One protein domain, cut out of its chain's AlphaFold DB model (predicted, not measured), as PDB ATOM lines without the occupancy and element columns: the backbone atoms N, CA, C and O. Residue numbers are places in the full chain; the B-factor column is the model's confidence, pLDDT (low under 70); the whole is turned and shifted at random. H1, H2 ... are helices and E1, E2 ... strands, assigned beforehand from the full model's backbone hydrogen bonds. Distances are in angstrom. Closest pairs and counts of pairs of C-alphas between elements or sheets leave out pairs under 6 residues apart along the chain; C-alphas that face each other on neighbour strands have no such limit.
ATOM      1  N   LYS A   3     -48.923 -40.598  23.569       97.31
ATOM      2  CA  LYS A   3     -48.404 -40.639  24.940       97.31
ATOM      3  C   LYS A   3     -46.879 -40.668  24.921       97.31
ATOM      4  O   LYS A   3     -46.289 -41.360  24.091       97.31
ATOM      5  N   TYR A   4     -46.271 -39.937  25.845       96.69
ATOM      6  CA  TYR A   4     -44.829 -39.789  25.978       96.69
ATOM      7  C   TYR A   4     -44.413 -39.908  27.439       96.69
ATOM      8  O   TYR A   4     -45.153 -39.535  28.349       96.69
ATOM      9  N   THR A   5     -43.192 -40.387  27.643       95.94
ATOM     10  CA  THR A   5     -42.517 -40.333  28.937       95.94
ATOM     11  C   THR A   5     -41.174 -39.660  28.724       95.94
ATOM     12  O   THR A   5     -40.304 -40.214  28.046       95.94
ATOM     13  N   PHE A   6     -41.006 -38.464  29.282       96.44
ATOM     14  CA  PHE A   6     -39.708 -37.798  29.312       96.44
ATOM     15  C   PHE A   6     -38.966 -38.241  30.564       96.44
ATOM     16  O   PHE A   6     -39.471 -38.137  31.681       96.44
ATOM     17  N   LEU A   7     -37.764 -38.763  30.356       95.31
ATOM     18  CA  LEU A   7     -36.917 -39.298  31.407       95.31
ATOM     19  C   LEU A   7     -35.919 -38.208  31.769       95.31
ATOM     20  O   LEU A   7     -35.086 -37.882  30.943       95.31
ATOM     21  N   ILE A   8     -35.951 -37.630  32.961       96.56
ATOM     22  CA  ILE A   8     -35.033 -36.552  33.368       96.56
ATOM     23  C   ILE A   8     -34.079 -37.102  34.425       96.56
ATOM     24  O   ILE A   8     -34.510 -37.790  35.346       96.56
ATOM     25  N   ASP A   9     -32.785 -36.827  34.287       95.00
ATOM     26  CA  ASP A   9     -31.773 -37.203  35.281       95.00
ATOM     27  C   ASP A   9     -31.125 -35.946  35.840       95.00
ATOM     28  O   ASP A   9     -30.513 -35.177  35.105       95.00
ATOM     29  N   ILE A  10     -31.299 -35.731  37.137       96.25
ATOM     30  CA  ILE A  10     -30.700 -34.629  37.877       96.25
ATOM     31  C   ILE A  10     -29.601 -35.231  38.751       96.25
ATOM     32  O   ILE A  10     -29.877 -36.052  39.629       96.25
ATOM     33  N   ASP A  11     -28.354 -34.806  38.551       94.00
ATOM     34  CA  ASP A  11     -27.168 -35.416  39.169       94.00
ATOM     35  C   ASP A  11     -26.912 -34.987  40.629       94.00
ATOM     36  O   ASP A  11     -25.926 -35.406  41.244       94.00
ATOM     37  N   TYR A  12     -27.836 -34.221  41.213       95.69
ATOM     38  CA  TYR A  12     -27.806 -33.748  42.594       95.69
ATOM     39  C   TYR A  12     -29.154 -33.934  43.304       95.69
ATOM     40  O   TYR A  12     -30.211 -34.073  42.687       95.69
ATOM     41  N   LYS A  13     -29.128 -33.928  44.642       95.62
ATOM     42  CA  LYS A  13     -30.338 -33.952  45.480       95.62
ATOM     43  C   LYS A  13     -30.713 -32.521  45.871       95.62
ATOM     44  O   LYS A  13     -29.881 -31.852  46.488       95.62
ATOM     45  N   PRO A  14     -31.925 -32.034  45.551       96.00
ATOM     46  CA  PRO A  14     -32.322 -30.674  45.896       96.00
ATOM     47  C   PRO A  14     -32.308 -30.435  47.411       96.00
ATOM     48  O   PRO A  14     -32.954 -31.161  48.166       96.00
ATOM     49  N   THR A  15     -31.608 -29.392  47.860       95.56
ATOM     50  CA  THR A  15     -31.574 -28.987  49.278       95.56
ATOM     51  C   THR A  15     -32.824 -28.210  49.695       95.56
ATOM     52  O   THR A  15     -33.220 -28.268  50.856       95.56
ATOM     53  N   ASN A  16     -33.474 -27.522  48.747       97.75
ATOM     54  CA  ASN A  16     -34.763 -26.853  48.926       97.75
ATOM     55  C   ASN A  16     -35.815 -27.450  47.965       97.75
ATOM     56  O   ASN A  16     -35.924 -27.007  46.819       97.75
ATOM     57  N   PRO A  17     -36.595 -28.447  48.420       97.06
ATOM     58  CA  PRO A  17     -37.591 -29.139  47.601       97.06
ATOM     59  C   PRO A  17     -38.699 -28.236  47.046       97.06
ATOM     60  O   PRO A  17     -39.127 -28.438  45.915       97.06
ATOM     61  N   ASN A  18     -39.143 -27.229  47.806       97.25
ATOM     62  CA  ASN A  18     -40.202 -26.312  47.367       97.25
ATOM     63  C   ASN A  18     -39.738 -25.437  46.204       97.25
ATOM     64  O   ASN A  18     -40.428 -25.358  45.189       97.25
ATOM     65  N   LYS A  19     -38.551 -24.832  46.344       98.00
ATOM     66  CA  LYS A  19     -37.944 -24.019  45.285       98.00
ATOM     67  C   LYS A  19     -37.673 -24.862  44.038       98.00
ATOM     68  O   LYS A  19     -37.995 -24.440  42.936       98.00
ATOM     69  N   PHE A  20     -37.147 -26.075  44.219       98.31
ATOM     70  CA  PHE A  20     -36.933 -26.999  43.108       98.31
ATOM     71  C   PHE A  20     -38.237 -27.332  42.376       98.31
ATOM     72  O   PHE A  20     -38.285 -27.237  41.154       98.31
ATOM     73  N   ALA A  21     -39.296 -27.696  43.108       98.19
ATOM     74  CA  ALA A  21     -40.588 -28.022  42.511       98.19
ATOM     75  C   ALA A  21     -41.178 -26.827  41.748       98.19
ATOM     76  O   ALA A  21     -41.702 -26.999  40.656       98.19
ATOM     77  N   GLU A  22     -41.059 -25.612  42.288       97.62
ATOM     78  CA  GLU A  22     -41.489 -24.388  41.608       97.62
ATOM     79  C   GLU A  22     -40.727 -24.142  40.297       97.62
ATOM     80  O   GLU A  22     -41.348 -23.972  39.249       97.62
ATOM     81  N   GLU A  23     -39.393 -24.174  40.330       98.12
ATOM     82  CA  GLU A  23     -38.560 -23.982  39.137       98.12
ATOM     83  C   GLU A  23     -38.810 -25.071  38.084       98.12
ATOM     84  O   GLU A  23     -38.873 -24.777  36.889       98.12
ATOM     85  N   PHE A  24     -38.985 -26.323  38.515       98.44
ATOM     86  CA  PHE A  24     -39.267 -27.444  37.621       98.44
ATOM     87  C   PHE A  24     -40.645 -27.315  36.962       98.44
ATOM     88  O   PHE A  24     -40.746 -27.425  35.741       98.44
ATOM     89  N   THR A  25     -41.695 -26.991  37.726       97.94
ATOM     90  CA  THR A  25     -43.033 -26.745  37.166       97.94
ATOM     91  C   THR A  25     -43.043 -25.540  36.217       97.94
ATOM     92  O   THR A  25     -43.722 -25.580  35.195       97.94
ATOM     93  N   ASN A  26     -42.262 -24.487  36.482       97.56
ATOM     94  CA  ASN A  26     -42.148 -23.351  35.558       97.56
ATOM     95  C   ASN A  26     -41.518 -23.751  34.211       97.56
ATOM     96  O   ASN A  26     -41.968 -23.281  33.166       97.56
ATOM     97  N   LYS A  27     -40.525 -24.649  34.217       98.31
ATOM     98  CA  LYS A  27     -39.971 -25.223  32.979       98.31
ATOM     99  C   LYS A  27     -40.996 -26.081  32.242       98.31
ATOM    100  O   LYS A  27     -41.069 -25.978  31.022       98.31
ATOM    101  N   ILE A  28     -41.779 -26.888  32.970       97.94
ATOM    102  CA  ILE A  28     -42.877 -27.671  32.386       97.94
ATOM    103  C   ILE A  28     -43.816 -26.737  31.629       97.94
ATOM    104  O   ILE A  28     -43.913 -26.884  30.419       97.94
ATOM    105  N   LYS A  29     -44.389 -25.721  32.288       95.81
ATOM    106  CA  LYS A  29     -45.318 -24.765  31.655       95.81
ATOM    107  C   LYS A  29     -44.774 -24.184  30.357       95.81
ATOM    108  O   LYS A  29     -45.446 -24.193  29.337       95.81
ATOM    109  N   PHE A  30     -43.527 -23.719  30.392       96.62
ATOM    110  CA  PHE A  30     -42.883 -23.157  29.213       96.62
ATOM    111  C   PHE A  30     -42.814 -24.171  28.059       96.62
ATOM    112  O   PHE A  30     -43.090 -23.829  26.910       96.62
ATOM    113  N   VAL A  31     -42.479 -25.429  28.356       96.19
ATOM    114  CA  VAL A  31     -42.491 -26.520  27.372       96.19
ATOM    115  C   VAL A  31     -43.908 -26.797  26.861       96.19
ATOM    116  O   VAL A  31     -44.080 -26.926  25.646       96.19
ATOM    117  N   GLU A  32     -44.915 -26.859  27.737       95.50
ATOM    118  CA  GLU A  32     -46.308 -27.099  27.334       95.50
ATOM    119  C   GLU A  32     -46.815 -26.002  26.392       95.50
ATOM    120  O   GLU A  32     -47.347 -26.292  25.314       95.50
ATOM    121  N   ASP A  33     -46.573 -24.742  26.754       93.62
ATOM    122  CA  ASP A  33     -47.030 -23.569  26.015       93.62
ATOM    123  C   ASP A  33     -46.437 -23.507  24.609       93.62
ATOM    124  O   ASP A  33     -47.164 -23.254  23.641       93.62
ATOM    125  N   ILE A  34     -45.132 -23.758  24.489       95.38
ATOM    126  CA  ILE A  34     -44.400 -23.636  23.226       95.38
ATOM    127  C   ILE A  34     -44.594 -24.868  22.340       95.38
ATOM    128  O   ILE A  34     -44.804 -24.732  21.135       95.38
ATOM    129  N   LEU A  35     -44.522 -26.073  22.912       94.50
ATOM    130  CA  LEU A  35     -44.461 -27.317  22.137       94.50
ATOM    131  C   LEU A  35     -45.792 -28.065  22.057       94.50
ATOM    132  O   LEU A  35     -45.873 -29.036  21.295       94.50
ATOM    133  N   LYS A  36     -46.819 -27.611  22.791       94.56
ATOM    134  CA  LYS A  36     -48.149 -28.243  22.884       94.56
ATOM    135  C   LYS A  36     -48.054 -29.710  23.315       94.56
ATOM    136  O   LYS A  36     -48.639 -30.612  22.709       94.56
ATOM    137  N   VAL A  37     -47.247 -29.932  24.348       95.31
ATOM    138  CA  VAL A  37     -47.055 -31.209  25.041       95.31
ATOM    139  C   VAL A  37     -47.586 -31.024  26.450       95.31
ATOM    140  O   VAL A  37     -47.020 -30.230  27.178       95.31
ATOM    141  N   PHE A  38     -48.649 -31.725  26.819       95.81
ATOM    142  CA  PHE A  38     -49.348 -31.533  28.087       95.81
ATOM    143  C   PHE A  38     -48.930 -32.610  29.083       95.81
ATOM    144  O   PHE A  38     -49.065 -33.802  28.802       95.81
ATOM    145  N   VAL A  39     -48.386 -32.200  30.219       96.56
ATOM    146  CA  VAL A  39     -47.967 -33.067  31.314       96.56
ATOM    147  C   VAL A  39     -49.192 -33.489  32.114       96.56
ATOM    148  O   VAL A  39     -49.997 -32.672  32.542       96.56
ATOM    149  N   GLU A  40     -49.315 -34.793  32.312       96.06
ATOM    150  CA  GLU A  40     -50.424 -35.424  33.029       96.06
ATOM    151  C   GLU A  40     -50.017 -35.772  34.459       96.06
ATOM    152  O   GLU A  40     -50.801 -35.608  35.386       96.06
ATOM    153  N   GLU A  41     -48.785 -36.249  34.636       96.69
ATOM    154  CA  GLU A  41     -48.276 -36.694  35.929       96.69
ATOM    155  C   GLU A  41     -46.747 -36.645  35.952       96.69
ATOM    156  O   GLU A  41     -46.072 -36.834  34.932       96.69
ATOM    157  N   VAL A  42     -46.187 -36.421  37.140       97.88
ATOM    158  CA  VAL A  42     -44.747 -36.498  37.389       97.88
ATOM    159  C   VAL A  42     -44.436 -37.461  38.528       97.88
ATOM    160  O   VAL A  42     -44.919 -37.284  39.642       97.88
ATOM    161  N   GLU A  43     -43.534 -38.413  38.306       96.62
ATOM    162  CA  GLU A  43     -42.976 -39.261  39.361       96.62
ATOM    163  C   GLU A  43     -41.493 -38.966  39.580       96.62
ATOM    164  O   GLU A  43     -40.722 -38.819  38.635       96.62
ATOM    165  N   VAL A  44     -41.067 -38.900  40.843       96.31
ATOM    166  CA  VAL A  44     -39.673 -38.652  41.217       96.31
ATOM    167  C   VAL A  44     -39.120 -39.841  41.986       96.31
ATOM    168  O   VAL A  44     -39.712 -40.294  42.963       96.31
ATOM    169  N   PHE A  45     -37.924 -40.288  41.614       94.56
ATOM    170  CA  PHE A  45     -37.209 -41.379  42.264       94.56
ATOM    171  C   PHE A  45     -35.829 -40.921  42.720       94.56
ATOM    172  O   PHE A  45     -35.079 -40.303  41.969       94.56
ATOM    173  N   GLU A  46     -35.465 -41.222  43.965       93.06
ATOM    174  CA  GLU A  46     -34.148 -40.856  44.478       93.06
ATOM    175  C   GLU A  46     -33.115 -41.908  44.064       93.06
ATOM    176  O   GLU A  46     -33.343 -43.121  44.152       93.06
ATOM    177  N   THR A  47     -31.945 -41.425  43.656       90.75
ATOM    178  CA  THR A  47     -30.785 -42.250  43.326       90.75
ATOM    179  C   THR A  47     -29.685 -42.057  44.363       90.75
ATOM    180  O   THR A  47     -29.792 -41.289  45.326       90.75
ATOM    181  N   ARG A  48     -28.561 -42.758  44.192       89.50
ATOM    182  CA  ARG A  48     -27.403 -42.544  45.067       89.50
ATOM    183  C   ARG A  48     -26.910 -41.089  45.015       89.50
ATOM    184  O   ARG A  48     -26.517 -40.576  46.059       89.50
ATOM    185  N   LYS A  49     -26.917 -40.460  43.834       90.06
ATOM    186  CA  LYS A  49     -26.299 -39.143  43.594       90.06
ATOM    187  C   LYS A  49     -27.309 -37.999  43.503       90.06
ATOM    188  O   LYS A  49     -27.049 -36.940  44.058       90.06
ATOM    189  N   GLY A  50     -28.469 -38.244  42.908       94.19
ATOM    190  CA  GLY A  50     -29.478 -37.220  42.673       94.19
ATOM    191  C   GLY A  50     -30.878 -37.799  42.569       94.19
ATOM    192  O   GLY A  50     -31.257 -38.626  43.408       94.19
ATOM    193  N   ILE A  51     -31.637 -37.369  41.567       95.06
ATOM    194  CA  ILE A  51     -33.017 -37.805  41.340       95.06
ATOM    195  C   ILE A  51     -33.271 -38.091  39.861       95.06
ATOM    196  O   ILE A  51     -32.758 -37.414  38.976       95.06
ATOM    197  N   HIS A  52     -34.109 -39.083  39.613       95.44
ATOM    198  CA  HIS A  52     -34.706 -39.330  38.314       95.44
ATOM    199  C   HIS A  52     -36.147 -38.842  38.337       95.44
ATOM    200  O   HIS A  52     -36.842 -39.045  39.335       95.44
ATOM    201  N   ILE A  53     -36.593 -38.203  37.262       96.12
ATOM    202  CA  ILE A  53     -37.952 -37.683  37.145       96.12
ATOM    203  C   ILE A  53     -38.573 -38.247  35.875       96.12
ATOM    204  O   ILE A  53     -38.010 -38.119  34.790       96.12
ATOM    205  N   TYR A  54     -39.730 -38.872  36.024       96.19
ATOM    206  CA  TYR A  54     -40.555 -39.370  34.939       96.19
ATOM    207  C   TYR A  54     -41.666 -38.359  34.741       96.19
ATOM    208  O   TYR A  54     -42.446 -38.108  35.656       96.19
ATOM    209  N   VAL A  55     -41.709 -37.754  33.562       97.75
ATOM    210  CA  VAL A  55     -42.763 -36.815  33.186       97.75
ATOM    211  C   VAL A  55     -43.651 -37.513  32.167       97.75
ATOM    212  O   VAL A  55     -43.241 -37.721  31.021       97.75
ATOM    213  N   TYR A  56     -44.842 -37.912  32.604       97.56
ATOM    214  CA  TYR A  56     -45.865 -38.506  31.755       97.56
ATOM    215  C   TYR A  56     -46.636 -37.390  31.070       97.56
ATOM    216  O   TYR A  56     -47.134 -36.474  31.722       97.56
ATOM    217  N   ALA A  57     -46.705 -37.447  29.747       97.56
ATOM    218  CA  ALA A  57     -47.283 -36.377  28.958       97.56
ATOM    219  C   ALA A  57     -48.023 -36.906  27.734       97.56
ATOM    220  O   ALA A  57     -47.810 -38.034  27.271       97.56
ATOM    221  N   SER A  58     -48.855 -36.049  27.160       97.44
ATOM    222  CA  SER A  58     -49.552 -36.315  25.917       97.44
ATOM    223  C   SER A  58     -49.499 -35.141  24.952       97.44
ATOM    224  O   SER A  58     -49.315 -33.985  25.318       97.44
ATOM    225  N   SER A  59     -49.617 -35.445  23.663       97.00
ATOM    226  CA  SER A  59     -49.692 -34.424  22.621       97.00
ATOM    227  C   SER A  59     -50.539 -34.908  21.452       97.00
ATOM    228  O   SER A  59     -50.590 -36.105  21.141       97.00
ATOM    229  N   GLU A  60     -51.232 -33.983  20.794       96.12
ATOM    230  CA  GLU A  60     -51.932 -34.268  19.541       96.12
ATOM    231  C   GLU A  60     -50.944 -34.537  18.407       96.12
ATOM    232  O   GLU A  60     -51.129 -35.474  17.625       96.12
ATOM    233  N   ARG A  61     -49.853 -33.765  18.357       94.94
ATOM    234  CA  ARG A  61     -48.797 -33.958  17.368       94.94
ATOM    235  C   ARG A  61     -47.856 -35.077  17.791       94.94
ATOM    236  O   ARG A  61     -47.723 -35.415  18.969       94.94
ATOM    237  N   LYS A  62     -47.169 -35.640  16.803       96.56
ATOM    238  CA  LYS A  62     -46.070 -36.559  17.066       96.56
ATOM    239  C   LYS A  62     -44.832 -35.753  17.457       96.56
ATOM    240  O   LYS A  62     -44.419 -34.877  16.703       96.56
ATOM    241  N   ILE A  63     -44.257 -36.071  18.609       96.12
ATOM    242  CA  ILE A  63     -42.962 -35.561  19.067       96.12
ATOM    243  C   ILE A  63     -41.863 -36.461  18.502       96.12
ATOM    244  O   ILE A  63     -41.962 -37.691  18.608       96.12
ATOM    245  N   SER A  64     -40.860 -35.867  17.853       95.69
ATOM    246  CA  SER A  64     -39.710 -36.608  17.329       95.69
ATOM    247  C   SER A  64     -38.715 -36.968  18.438       95.69
ATOM    248  O   SER A  64     -38.734 -36.398  19.527       95.69
ATOM    249  N   ASP A  65     -37.810 -37.907  18.169       95.94
ATOM    250  CA  ASP A  65     -36.785 -38.286  19.149       95.94
ATOM    251  C   ASP A  65     -35.808 -37.131  19.438       95.94
ATOM    252  O   ASP A  65     -35.349 -36.971  20.566       95.94
ATOM    253  N   GLU A  66     -35.527 -36.294  18.437       95.88
ATOM    254  CA  GLU A  66     -34.747 -35.058  18.560       95.88
ATOM    255  C   GLU A  66     -35.427 -34.081  19.525       95.88
ATOM    256  O   GLU A  66     -34.783 -33.532  20.419       95.88
ATOM    257  N   GLU A  67     -36.742 -33.905  19.386       96.50
ATOM    258  CA  GLU A  67     -37.529 -33.060  20.284       96.50
ATOM    259  C   GLU A  67     -37.581 -33.623  21.704       96.50
ATOM    260  O   GLU A  67     -37.494 -32.852  22.656       96.50
ATOM    261  N   ILE A  68     -37.656 -34.950  21.871       96.94
ATOM    262  CA  ILE A  68     -37.579 -35.582  23.197       96.94
ATOM    263  C   ILE A  68     -36.262 -35.206  23.886       96.94
ATOM    264  O   ILE A  68     -36.287 -34.833  25.057       96.94
ATOM    265  N   VAL A  69     -35.126 -35.240  23.180       97.06
ATOM    266  CA  VAL A  69     -33.832 -34.824  23.753       97.06
ATOM    267  C   VAL A  69     -33.850 -33.350  24.164       97.06
ATOM    268  O   VAL A  69     -33.425 -33.014  25.271       97.06
ATOM    269  N   VAL A  70     -34.378 -32.469  23.310       97.31
ATOM    270  CA  VAL A  70     -34.471 -31.029  23.606       97.31
ATOM    271  C   VAL A  70     -35.367 -30.767  24.816       97.31
ATOM    272  O   VAL A  70     -34.987 -29.996  25.696       97.31
ATOM    273  N   ILE A  71     -36.521 -31.432  24.901       98.00
ATOM    274  CA  ILE A  71     -37.448 -31.314  26.032       98.00
ATOM    275  C   ILE A  71     -36.778 -31.798  27.318       98.00
ATOM    276  O   ILE A  71     -36.805 -31.090  28.324       98.00
ATOM    277  N   GLN A  72     -36.127 -32.965  27.294       97.69
ATOM    278  CA  GLN A  72     -35.433 -33.490  28.472       97.69
ATOM    279  C   GLN A  72     -34.336 -32.526  28.953       97.69
ATOM    280  O   GLN A  72     -34.225 -32.267  30.154       97.69
ATOM    281  N   LEU A  73     -33.572 -31.938  28.027       97.50
ATOM    282  CA  LEU A  73     -32.565 -30.926  28.349       97.50
ATOM    283  C   LEU A  73     -33.195 -29.650  28.930       97.50
ATOM    284  O   LEU A  73     -32.725 -29.147  29.950       97.50
ATOM    285  N   ALA A  74     -34.277 -29.147  28.329       97.81
ATOM    286  CA  ALA A  74     -34.984 -27.945  28.780       97.81
ATOM    287  C   ALA A  74     -35.564 -28.103  30.196       97.81
ATOM    288  O   ALA A  74     -35.528 -27.169  31.000       97.81
ATOM    289  N   LEU A  75     -36.029 -29.308  30.535       98.06
ATOM    290  CA  LEU A  75     -36.497 -29.651  31.879       98.06
ATOM    291  C   LEU A  75     -35.350 -29.787  32.899       98.06
ATOM    292  O   LEU A  75     -35.588 -29.804  34.107       98.06
ATOM    293  N   GLY A  76     -34.094 -29.755  32.447       97.12
ATOM    294  CA  GLY A  76     -32.902 -29.702  33.292       97.12
ATOM    295  C   GLY A  76     -32.179 -31.030  33.465       97.12
ATOM    296  O   GLY A  76     -31.397 -31.146  34.402       97.12
ATOM    297  N   SER A  77     -32.435 -32.012  32.596       97.25
ATOM    298  CA  SER A  77     -31.672 -33.262  32.573       97.25
ATOM    299  C   SER A  77     -30.170 -32.994  32.400       97.25
ATOM    300  O   SER A  77     -29.783 -32.018  31.751       97.25
ATOM    301  N   ASP A  78     -29.325 -33.866  32.953       95.94
ATOM    302  CA  ASP A  78     -27.871 -33.788  32.824       95.94
ATOM    303  C   ASP A  78     -27.459 -33.626  31.353       95.94
ATOM    304  O   ASP A  78     -27.765 -34.447  30.483       95.94
ATOM    305  N   TYR A  79     -26.735 -32.547  31.065       96.25
ATOM    306  CA  TYR A  79     -26.418 -32.181  29.689       96.25
ATOM    307  C   TYR A  79     -25.512 -33.211  29.005       96.25
ATOM    308  O   TYR A  79     -25.603 -33.391  27.792       96.25
ATOM    309  N   LYS A  80     -24.638 -33.909  29.749       95.12
ATOM    310  CA  LYS A  80     -23.749 -34.926  29.161       95.12
ATOM    311  C   LYS A  80     -24.574 -36.112  28.679       95.12
ATOM    312  O   LYS A  80     -24.327 -36.633  27.590       95.12
ATOM    313  N   ARG A  81     -25.577 -36.500  29.467       93.25
ATOM    314  CA  ARG A  81     -26.563 -37.523  29.124       93.25
ATOM    315  C   ARG A  81     -27.367 -37.140  27.884       93.25
ATOM    316  O   ARG A  81     -27.485 -37.960  26.974       93.25
ATOM    317  N   GLU A  82     -27.856 -35.903  27.800       96.38
ATOM    318  CA  GLU A  82     -28.614 -35.452  26.624       96.38
ATOM    319  C   GLU A  82     -27.749 -35.330  25.368       96.38
ATOM    320  O   GLU A  82     -28.195 -35.729  24.298       96.38
ATOM    321  N   ILE A  83     -26.490 -34.891  25.475       95.81
ATOM    322  CA  ILE A  83     -25.549 -34.899  24.339       95.81
ATOM    323  C   ILE A  83     -25.300 -36.333  23.849       95.81
ATOM    324  O   ILE A  83     -25.245 -36.589  22.644       95.81
ATOM    325  N   PHE A  84     -25.180 -37.294  24.765       94.06
ATOM    326  CA  PHE A  84     -25.011 -38.697  24.399       94.06
ATOM    327  C   PHE A  84     -26.270 -39.287  23.745       94.06
ATOM    328  O   PHE A  84     -26.171 -40.000  22.743       94.06
ATOM    329  N   ASN A  85     -27.457 -38.953  24.259       95.12
ATOM    330  CA  ASN A  85     -28.730 -39.315  23.637       95.12
ATOM    331  C   ASN A  85     -28.879 -38.680  22.249       95.12
ATOM    332  O   ASN A  85     -29.201 -39.392  21.300       95.12
ATOM    333  N   TRP A  86     -28.562 -37.390  22.104       96.25
ATOM    334  CA  TRP A  86     -28.541 -36.687  20.823       96.25
ATOM    335  C   TRP A  86     -27.670 -37.418  19.805       96.25
ATOM    336  O   TRP A  86     -28.146 -37.769  18.728       96.25
ATOM    337  N   SER A  87     -26.424 -37.744  20.177       95.38
ATOM    338  CA  SER A  87     -25.489 -38.473  19.311       95.38
ATOM    339  C   SER A  87     -26.055 -39.808  18.819       95.38
ATOM    340  O   SER A  87     -25.744 -40.213  17.701       95.38
ATOM    341  N   ARG A  88     -26.870 -40.497  19.626       94.56
ATOM    342  CA  ARG A  88     -27.550 -41.738  19.222       94.56
ATOM    343  C   ARG A  88     -28.728 -41.461  18.299       94.56
ATOM    344  O   ARG A  88     -28.891 -42.176  17.313       94.56
ATOM    345  N   VAL A  89     -29.534 -40.448  18.610       95.75
ATOM    346  CA  VAL A  89     -30.705 -40.061  17.812       95.75
ATOM    347  C   VAL A  89     -30.305 -39.709  16.381       95.75
ATOM    348  O   VAL A  89     -30.956 -40.191  15.459       95.75
ATOM    349  N   ILE A  90     -29.208 -38.965  16.205       95.38
ATOM    350  CA  ILE A  90     -28.719 -38.537  14.884       95.38
ATOM    351  C   ILE A  90     -27.833 -39.573  14.173       95.38
ATOM    352  O   ILE A  90     -27.390 -39.341  13.050       95.38
ATOM    353  N   SER A  91     -27.509 -40.693  14.826       94.31
ATOM    354  CA  SER A  91     -26.629 -41.710  14.241       94.31
ATOM    355  C   SER A  91     -27.330 -42.533  13.158       94.31
ATOM    356  O   SER A  91     -28.548 -42.715  13.175       94.31
ATOM    357  N   ASN A  92     -26.543 -43.077  12.229       89.25
ATOM    358  CA  ASN A  92     -27.018 -43.982  11.189       89.25
ATOM    359  C   ASN A  92     -26.112 -45.233  11.121       89.25
ATOM    360  O   ASN A  92     -24.935 -45.086  10.789       89.25
ATOM    361  N   PRO A  93     -26.612 -46.447  11.431       88.56
ATOM    362  CA  PRO A  93     -27.989 -46.752  11.807       88.56
ATOM    363  C   PRO A  93     -28.321 -46.287  13.228       88.56
ATOM    364  O   PRO A  93     -27.532 -46.452  14.158       88.56
ATOM    365  N   LYS A  94     -29.534 -45.767  13.402       90.62
ATOM    366  CA  LYS A  94     -30.053 -45.366  14.708       90.62
ATOM    367  C   LYS A  94     -30.282 -46.591  15.610       90.62
ATOM    368  O   LYS A  94     -30.964 -47.531  15.187       90.62
ATOM    369  N   PRO A  95     -29.779 -46.603  16.860       89.19
ATOM    370  CA  PRO A  95     -30.038 -47.684  17.805       89.19
ATOM    371  C   PRO A  95     -31.533 -47.849  18.105       89.19
ATOM    372  O   PRO A  95     -32.229 -46.867  18.353       89.19
ATOM    373  N   LYS A  96     -32.012 -49.102  18.187       85.88
ATOM    374  CA  LYS A  96     -33.411 -49.416  18.558       85.88
ATOM    375  C   LYS A  96     -33.814 -48.842  19.920       85.88
ATOM    376  O   LYS A  96     -34.956 -48.448  20.110       85.88
ATOM    377  N   HIS A  97     -32.870 -48.803  20.855       85.62
ATOM    378  CA  HIS A  97     -33.041 -48.193  22.168       85.62
ATOM    379  C   HIS A  97     -31.983 -47.106  22.323       85.62
ATOM    380  O   HIS A  97     -30.833 -47.393  22.658       85.62
ATOM    381  N   TRP A  98     -32.356 -45.864  22.015       89.62
ATOM    382  CA  TRP A  98     -31.464 -44.712  22.149       89.62
ATOM    383  C   TRP A  98     -31.611 -44.048  23.527       89.62
ATOM    384  O   TRP A  98     -30.595 -43.750  24.158       89.62
ATOM    385  N   ASN A  99     -32.849 -43.918  24.023       83.06
ATOM    386  CA  ASN A  99     -33.185 -43.329  25.324       83.06
ATOM    387  C   ASN A  99     -33.079 -44.377  26.440       83.06
ATOM    388  O   ASN A  99     -34.067 -44.813  27.029       83.06
ATOM    389  N   VAL A 100     -31.867 -44.884  26.647       70.62
ATOM    390  CA  VAL A 100     -31.614 -45.924  27.647       70.62
ATOM    391  C   VAL A 100     -31.226 -45.261  28.953       70.62
ATOM    392  O   VAL A 100     -30.073 -44.864  29.119       70.62
ATOM    393  N   LEU A 101     -32.163 -45.225  29.894       66.88
ATOM    394  CA  LEU A 101     -31.885 -44.977  31.303       66.88
ATOM    395  C   LEU A 101     -32.529 -46.035  32.205       66.88
ATOM    396  O   LEU A 101     -33.265 -46.904  31.746       66.88
ATOM    397  N   PHE A 102     -32.189 -45.971  33.494       63.03
ATOM    398  CA  PHE A 102     -32.951 -46.599  34.584       63.03
ATOM    399  C   PHE A 102     -32.932 -48.137  34.677       63.03
ATOM    400  O   PHE A 102     -33.854 -48.754  35.198       63.03
ATOM    401  N   LYS A 103     -31.833 -48.797  34.284       56.81
ATOM    402  CA  LYS A 103     -31.696 -50.265  34.421       56.81
ATOM    403  C   LYS A 103     -31.642 -50.801  35.872       56.81
ATOM    404  O   LYS A 103     -31.699 -52.017  36.039       56.81
ATOM    405  N   SER A 104     -31.515 -49.970  36.922       56.44
ATOM    406  CA  SER A 104     -31.465 -50.469  38.316       56.44
ATOM    407  C   SER A 104     -31.723 -49.439  39.438       56.44
ATOM    408  O   SER A 104     -31.078 -48.393  39.473       56.44
ATOM    409  N   LYS A 105     -32.548 -49.861  40.418       56.25
ATOM    410  CA  LYS A 105     -32.804 -49.355  41.793       56.25
ATOM    411  C   LYS A 105     -33.068 -47.856  41.954       56.25
ATOM    412  O   LYS A 105     -32.394 -47.166  42.720       56.25
ATOM    413  N   GLU A 106     -34.148 -47.415  41.338       67.31
ATOM    414  CA  GLU A 106     -34.928 -46.287  41.835       67.31
ATOM    415  C   GLU A 106     -35.481 -46.621  43.220       67.31
ATOM    416  O   GLU A 106     -36.057 -47.691  43.440       67.31
ATOM    417  N   LYS A 107     -35.229 -45.746  44.195       76.25
ATOM    418  CA  LYS A 107     -35.770 -45.899  45.544       76.25
ATOM    419  C   LYS A 107     -36.826 -44.837  45.764       76.25
ATOM    420  O   LYS A 107     -36.553 -43.649  45.625       76.25
ATOM    421  N   ILE A 108     -38.005 -45.274  46.183       87.56
ATOM    422  CA  ILE A 108     -39.026 -44.373  46.705       87.56
ATOM    423  C   ILE A 108     -38.609 -43.991  48.127       87.56
ATOM    424  O   ILE A 108     -38.726 -44.789  49.059       87.56
ATOM    425  N   THR A 109     -38.096 -42.776  48.296       92.56
ATOM    426  CA  THR A 109     -37.704 -42.219  49.597       92.56
ATOM    427  C   THR A 109     -38.673 -41.127  50.054       92.56
ATOM    428  O   THR A 109     -39.649 -40.798  49.374       92.56
ATOM    429  N   LYS A 110     -38.405 -40.524  51.220       94.56
ATOM    430  CA  LYS A 110     -39.134 -39.331  51.672       94.56
ATOM    431  C   LYS A 110     -38.971 -38.164  50.689       94.56
ATOM    432  O   LYS A 110     -39.948 -37.470  50.431       94.56
ATOM    433  N   LEU A 111     -37.768 -37.965  50.142       94.00
ATOM    434  CA  LEU A 111     -37.501 -36.907  49.166       94.00
ATOM    435  C   LEU A 111     -38.270 -37.159  47.866       94.00
ATOM    436  O   LEU A 111     -38.942 -36.249  47.395       94.00
ATOM    437  N   SER A 112     -38.231 -38.395  47.355       94.25
ATOM    438  CA  SER A 112     -39.009 -38.832  46.187       94.25
ATOM    439  C   SER A 112     -40.485 -38.473  46.325       94.25
ATOM    440  O   SER A 112     -41.009 -37.688  45.546       94.25
ATOM    441  N   ARG A 113     -41.132 -38.968  47.391       96.44
ATOM    442  CA  ARG A 113     -42.564 -38.742  47.642       96.44
ATOM    443  C   ARG A 113     -42.894 -37.261  47.785       96.44
ATOM    444  O   ARG A 113     -43.892 -36.802  47.246       96.44
ATOM    445  N   MET A 114     -42.061 -36.519  48.511       97.50
ATOM    446  CA  MET A 114     -42.261 -35.089  48.719       97.50
ATOM    447  C   MET A 114     -42.184 -34.312  47.404       97.50
ATOM    448  O   MET A 114     -43.054 -33.487  47.153       97.50
ATOM    449  N   LEU A 115     -41.182 -34.577  46.561       97.94
ATOM    450  CA  LEU A 115     -41.053 -33.906  45.267       97.94
ATOM    451  C   LEU A 115     -42.189 -34.288  44.315       97.94
ATOM    452  O   LEU A 115     -42.771 -33.388  43.719       97.94
ATOM    453  N   THR A 116     -42.562 -35.572  44.242       97.75
ATOM    454  CA  THR A 116     -43.746 -36.027  43.494       97.75
ATOM    455  C   THR A 116     -44.990 -35.242  43.914       97.75
ATOM    456  O   THR A 116     -45.652 -34.647  43.070       97.75
ATOM    457  N   ILE A 117     -45.293 -35.168  45.214       97.56
ATOM    458  CA  ILE A 117     -46.484 -34.456  45.709       97.56
ATOM    459  C   ILE A 117     -46.402 -32.955  45.402       97.56
ATOM    460  O   ILE A 117     -47.369 -32.374  44.920       97.56
ATOM    461  N   LEU A 118     -45.261 -32.311  45.671       97.69
ATOM    462  CA  LEU A 118     -45.107 -30.869  45.460       97.69
ATOM    463  C   LEU A 118     -45.251 -30.475  43.989       97.69
ATOM    464  O   LEU A 118     -45.870 -29.450  43.707       97.69
ATOM    465  N   ILE A 119     -44.678 -31.257  43.071       98.00
ATOM    466  CA  ILE A 119     -44.747 -30.978  41.633       98.00
ATOM    467  C   ILE A 119     -46.178 -31.183  41.130       98.00
ATOM    468  O   ILE A 119     -46.727 -30.264  40.528       98.00
ATOM    469  N   ASN A 120     -46.813 -32.324  41.425       97.56
ATOM    470  CA  ASN A 120     -48.174 -32.591  40.941       97.56
ATOM    471  C   ASN A 120     -49.208 -31.633  41.550       97.56
ATOM    472  O   ASN A 120     -50.010 -31.084  40.810       97.56
ATOM    473  N   ASN A 121     -49.122 -31.295  42.843       95.75
ATOM    474  CA  ASN A 121     -50.012 -30.285  43.434       95.75
ATOM    475  C   ASN A 121     -49.899 -28.925  42.731       95.75
ATOM    476  O   ASN A 121     -50.885 -28.197  42.617       95.75
ATOM    477  N   LYS A 122     -48.687 -28.553  42.296       94.62
ATOM    478  CA  LYS A 122     -48.482 -27.324  41.526       94.62
ATOM    479  C   LYS A 122     -49.080 -27.445  40.129       94.62
ATOM    480  O   LYS A 122     -49.656 -26.463  39.691       94.62
ATOM    481  N   LEU A 123     -48.968 -28.597  39.464       92.44
ATOM    482  CA  LEU A 123     -49.602 -28.855  38.163       92.44
ATOM    483  C   LEU A 123     -51.138 -28.799  38.262       92.44
ATOM    484  O   LEU A 123     -51.767 -28.040  37.529       92.44
ATOM    485  N   ASP A 124     -51.731 -29.479  39.244       87.75
ATOM    486  CA  ASP A 124     -53.185 -29.511  39.470       87.75
ATOM    487  C   ASP A 124     -53.760 -28.147  39.866       87.75
ATOM    488  O   ASP A 124     -54.870 -27.783  39.473       87.75
ATOM    489  N   GLY A 125     -53.011 -27.382  40.667       76.56
ATOM    490  CA  GLY A 125     -53.400 -26.032  41.068       76.56
ATOM    491  C   GLY A 125     -53.537 -25.074  39.885       76.56
ATOM    492  O   GLY A 125     -54.293 -24.117  39.979       76.56
ATOM    493  N   LEU A 126     -52.857 -25.349  38.769       58.28
ATOM    494  CA  LEU A 126     -52.875 -24.508  37.569       58.28
ATOM    495  C   LEU A 126     -54.046 -24.822  36.643       58.28
ATOM    496  O   LEU A 126     -54.539 -23.926  35.968       58.28
ATOM    497  N   GLY A 127     -54.529 -26.066  36.642       54.22
ATOM    498  CA  GLY A 127     -55.696 -26.473  35.854       54.22
ATOM    499  C   GLY A 127     -57.028 -25.893  36.347       54.22
ATOM    500  O   GLY A 127     -58.063 -26.197  35.764       54.22
ATOM    501  N   LYS A 128     -57.025 -25.101  37.429       44.12
ATOM    502  CA  LYS A 128     -58.218 -24.457  38.009       44.12
ATOM    503  C   LYS A 128     -58.360 -22.969  37.674       44.12
ATOM    504  O   LYS A 128     -59.408 -22.408  37.980       44.12
TER     505      LYS A 128
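This is residues 3 to 128 of the 130 residues of an uncharacterized protein of Thermoprotei archaeon (UniProt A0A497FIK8). What shape is this? A small, twisted sheet of three strands, E1, E3 and E2, has helices H1, H2 and H4 packed on one face, in two layers. H3 folds back beside H2 as a helical hairpin, and residues 90 to 109, with no named element, lead from H3 to H4. What is printed? There are 126 residues with four named helices and three named strands, in the order E1 H1 E2 E3 H2 H3 H4, of mixed class; the sheet is all antiparallel. The whole is compact, with a radius of gyration of the C-alphas of 14.4 A and spans of 42 by 35 by 19 A.

How do the strands pair? Inner strand E3, residues 51 to 59, is antiparallel to edge strands E1, residues 3 to 10, at 157 degrees with N 6 and O 55 2.9 A apart, and E2, residues 38 to 46, at 165 degrees with N 43 and O 54 2.9 A apart. E1, H1 (residues 17 to 35) and E2 form a split strand-helix-strand unit, two strands running the same way with E3 between them, its crossover right-handed. How do helices stand to the sheet? H4, residues 110 to 126, lies over E2 at a height of 7.3 A over the sheet, along the strands, with C-alphas Phe 45 and Ser 112 closest at 5.0 A. On the same face, H1 at 7.5 A is over none of the strands, but only just, with 2 C-alphas falling on E2, and H2, residues 65 to 74, at 6.9 A is only just over E1, with 3. How do helices meet? H1 touches H4 with residues 17 to 25 alone, closest C-alphas Ala 21 and Ile 119, 5.2 A, at a steep tilt of 46 degrees, the same way. H3, residues 79 to 89, touches H2 as a helical hairpin, closest C-alphas Val 69 and Glu 82, 6.0 A, at a shallow tilt of 7 degrees, opposite ways. Every O i to N i+4 pair is within hydrogen-bond range in H1, H2 and H3, and 12 of 13 in H4.

Where do the ends lie? E1 begins at C-alpha 3, (-48.404, -40.639, 24.940), and H4 ends at C-alpha 126, (-52.875, -24.508, 37.569). How long are the elements? From first to last C-alpha, E1 measures 22.7 A, E2 24.2 A, E3 25.3 A, H1 26.4 A, H2 14.2 A, H3 14.9 A and H4 24.6 A.

How far does it reach? The two C-alphas farthest apart are those of Pro 93 and Lys 128, 45.8 A. Is it unbroken and confident? The printed part has no cut, and its one long link is H3 to H4. Residues 101 to 106 and 126 to 128 have pLDDT under 70.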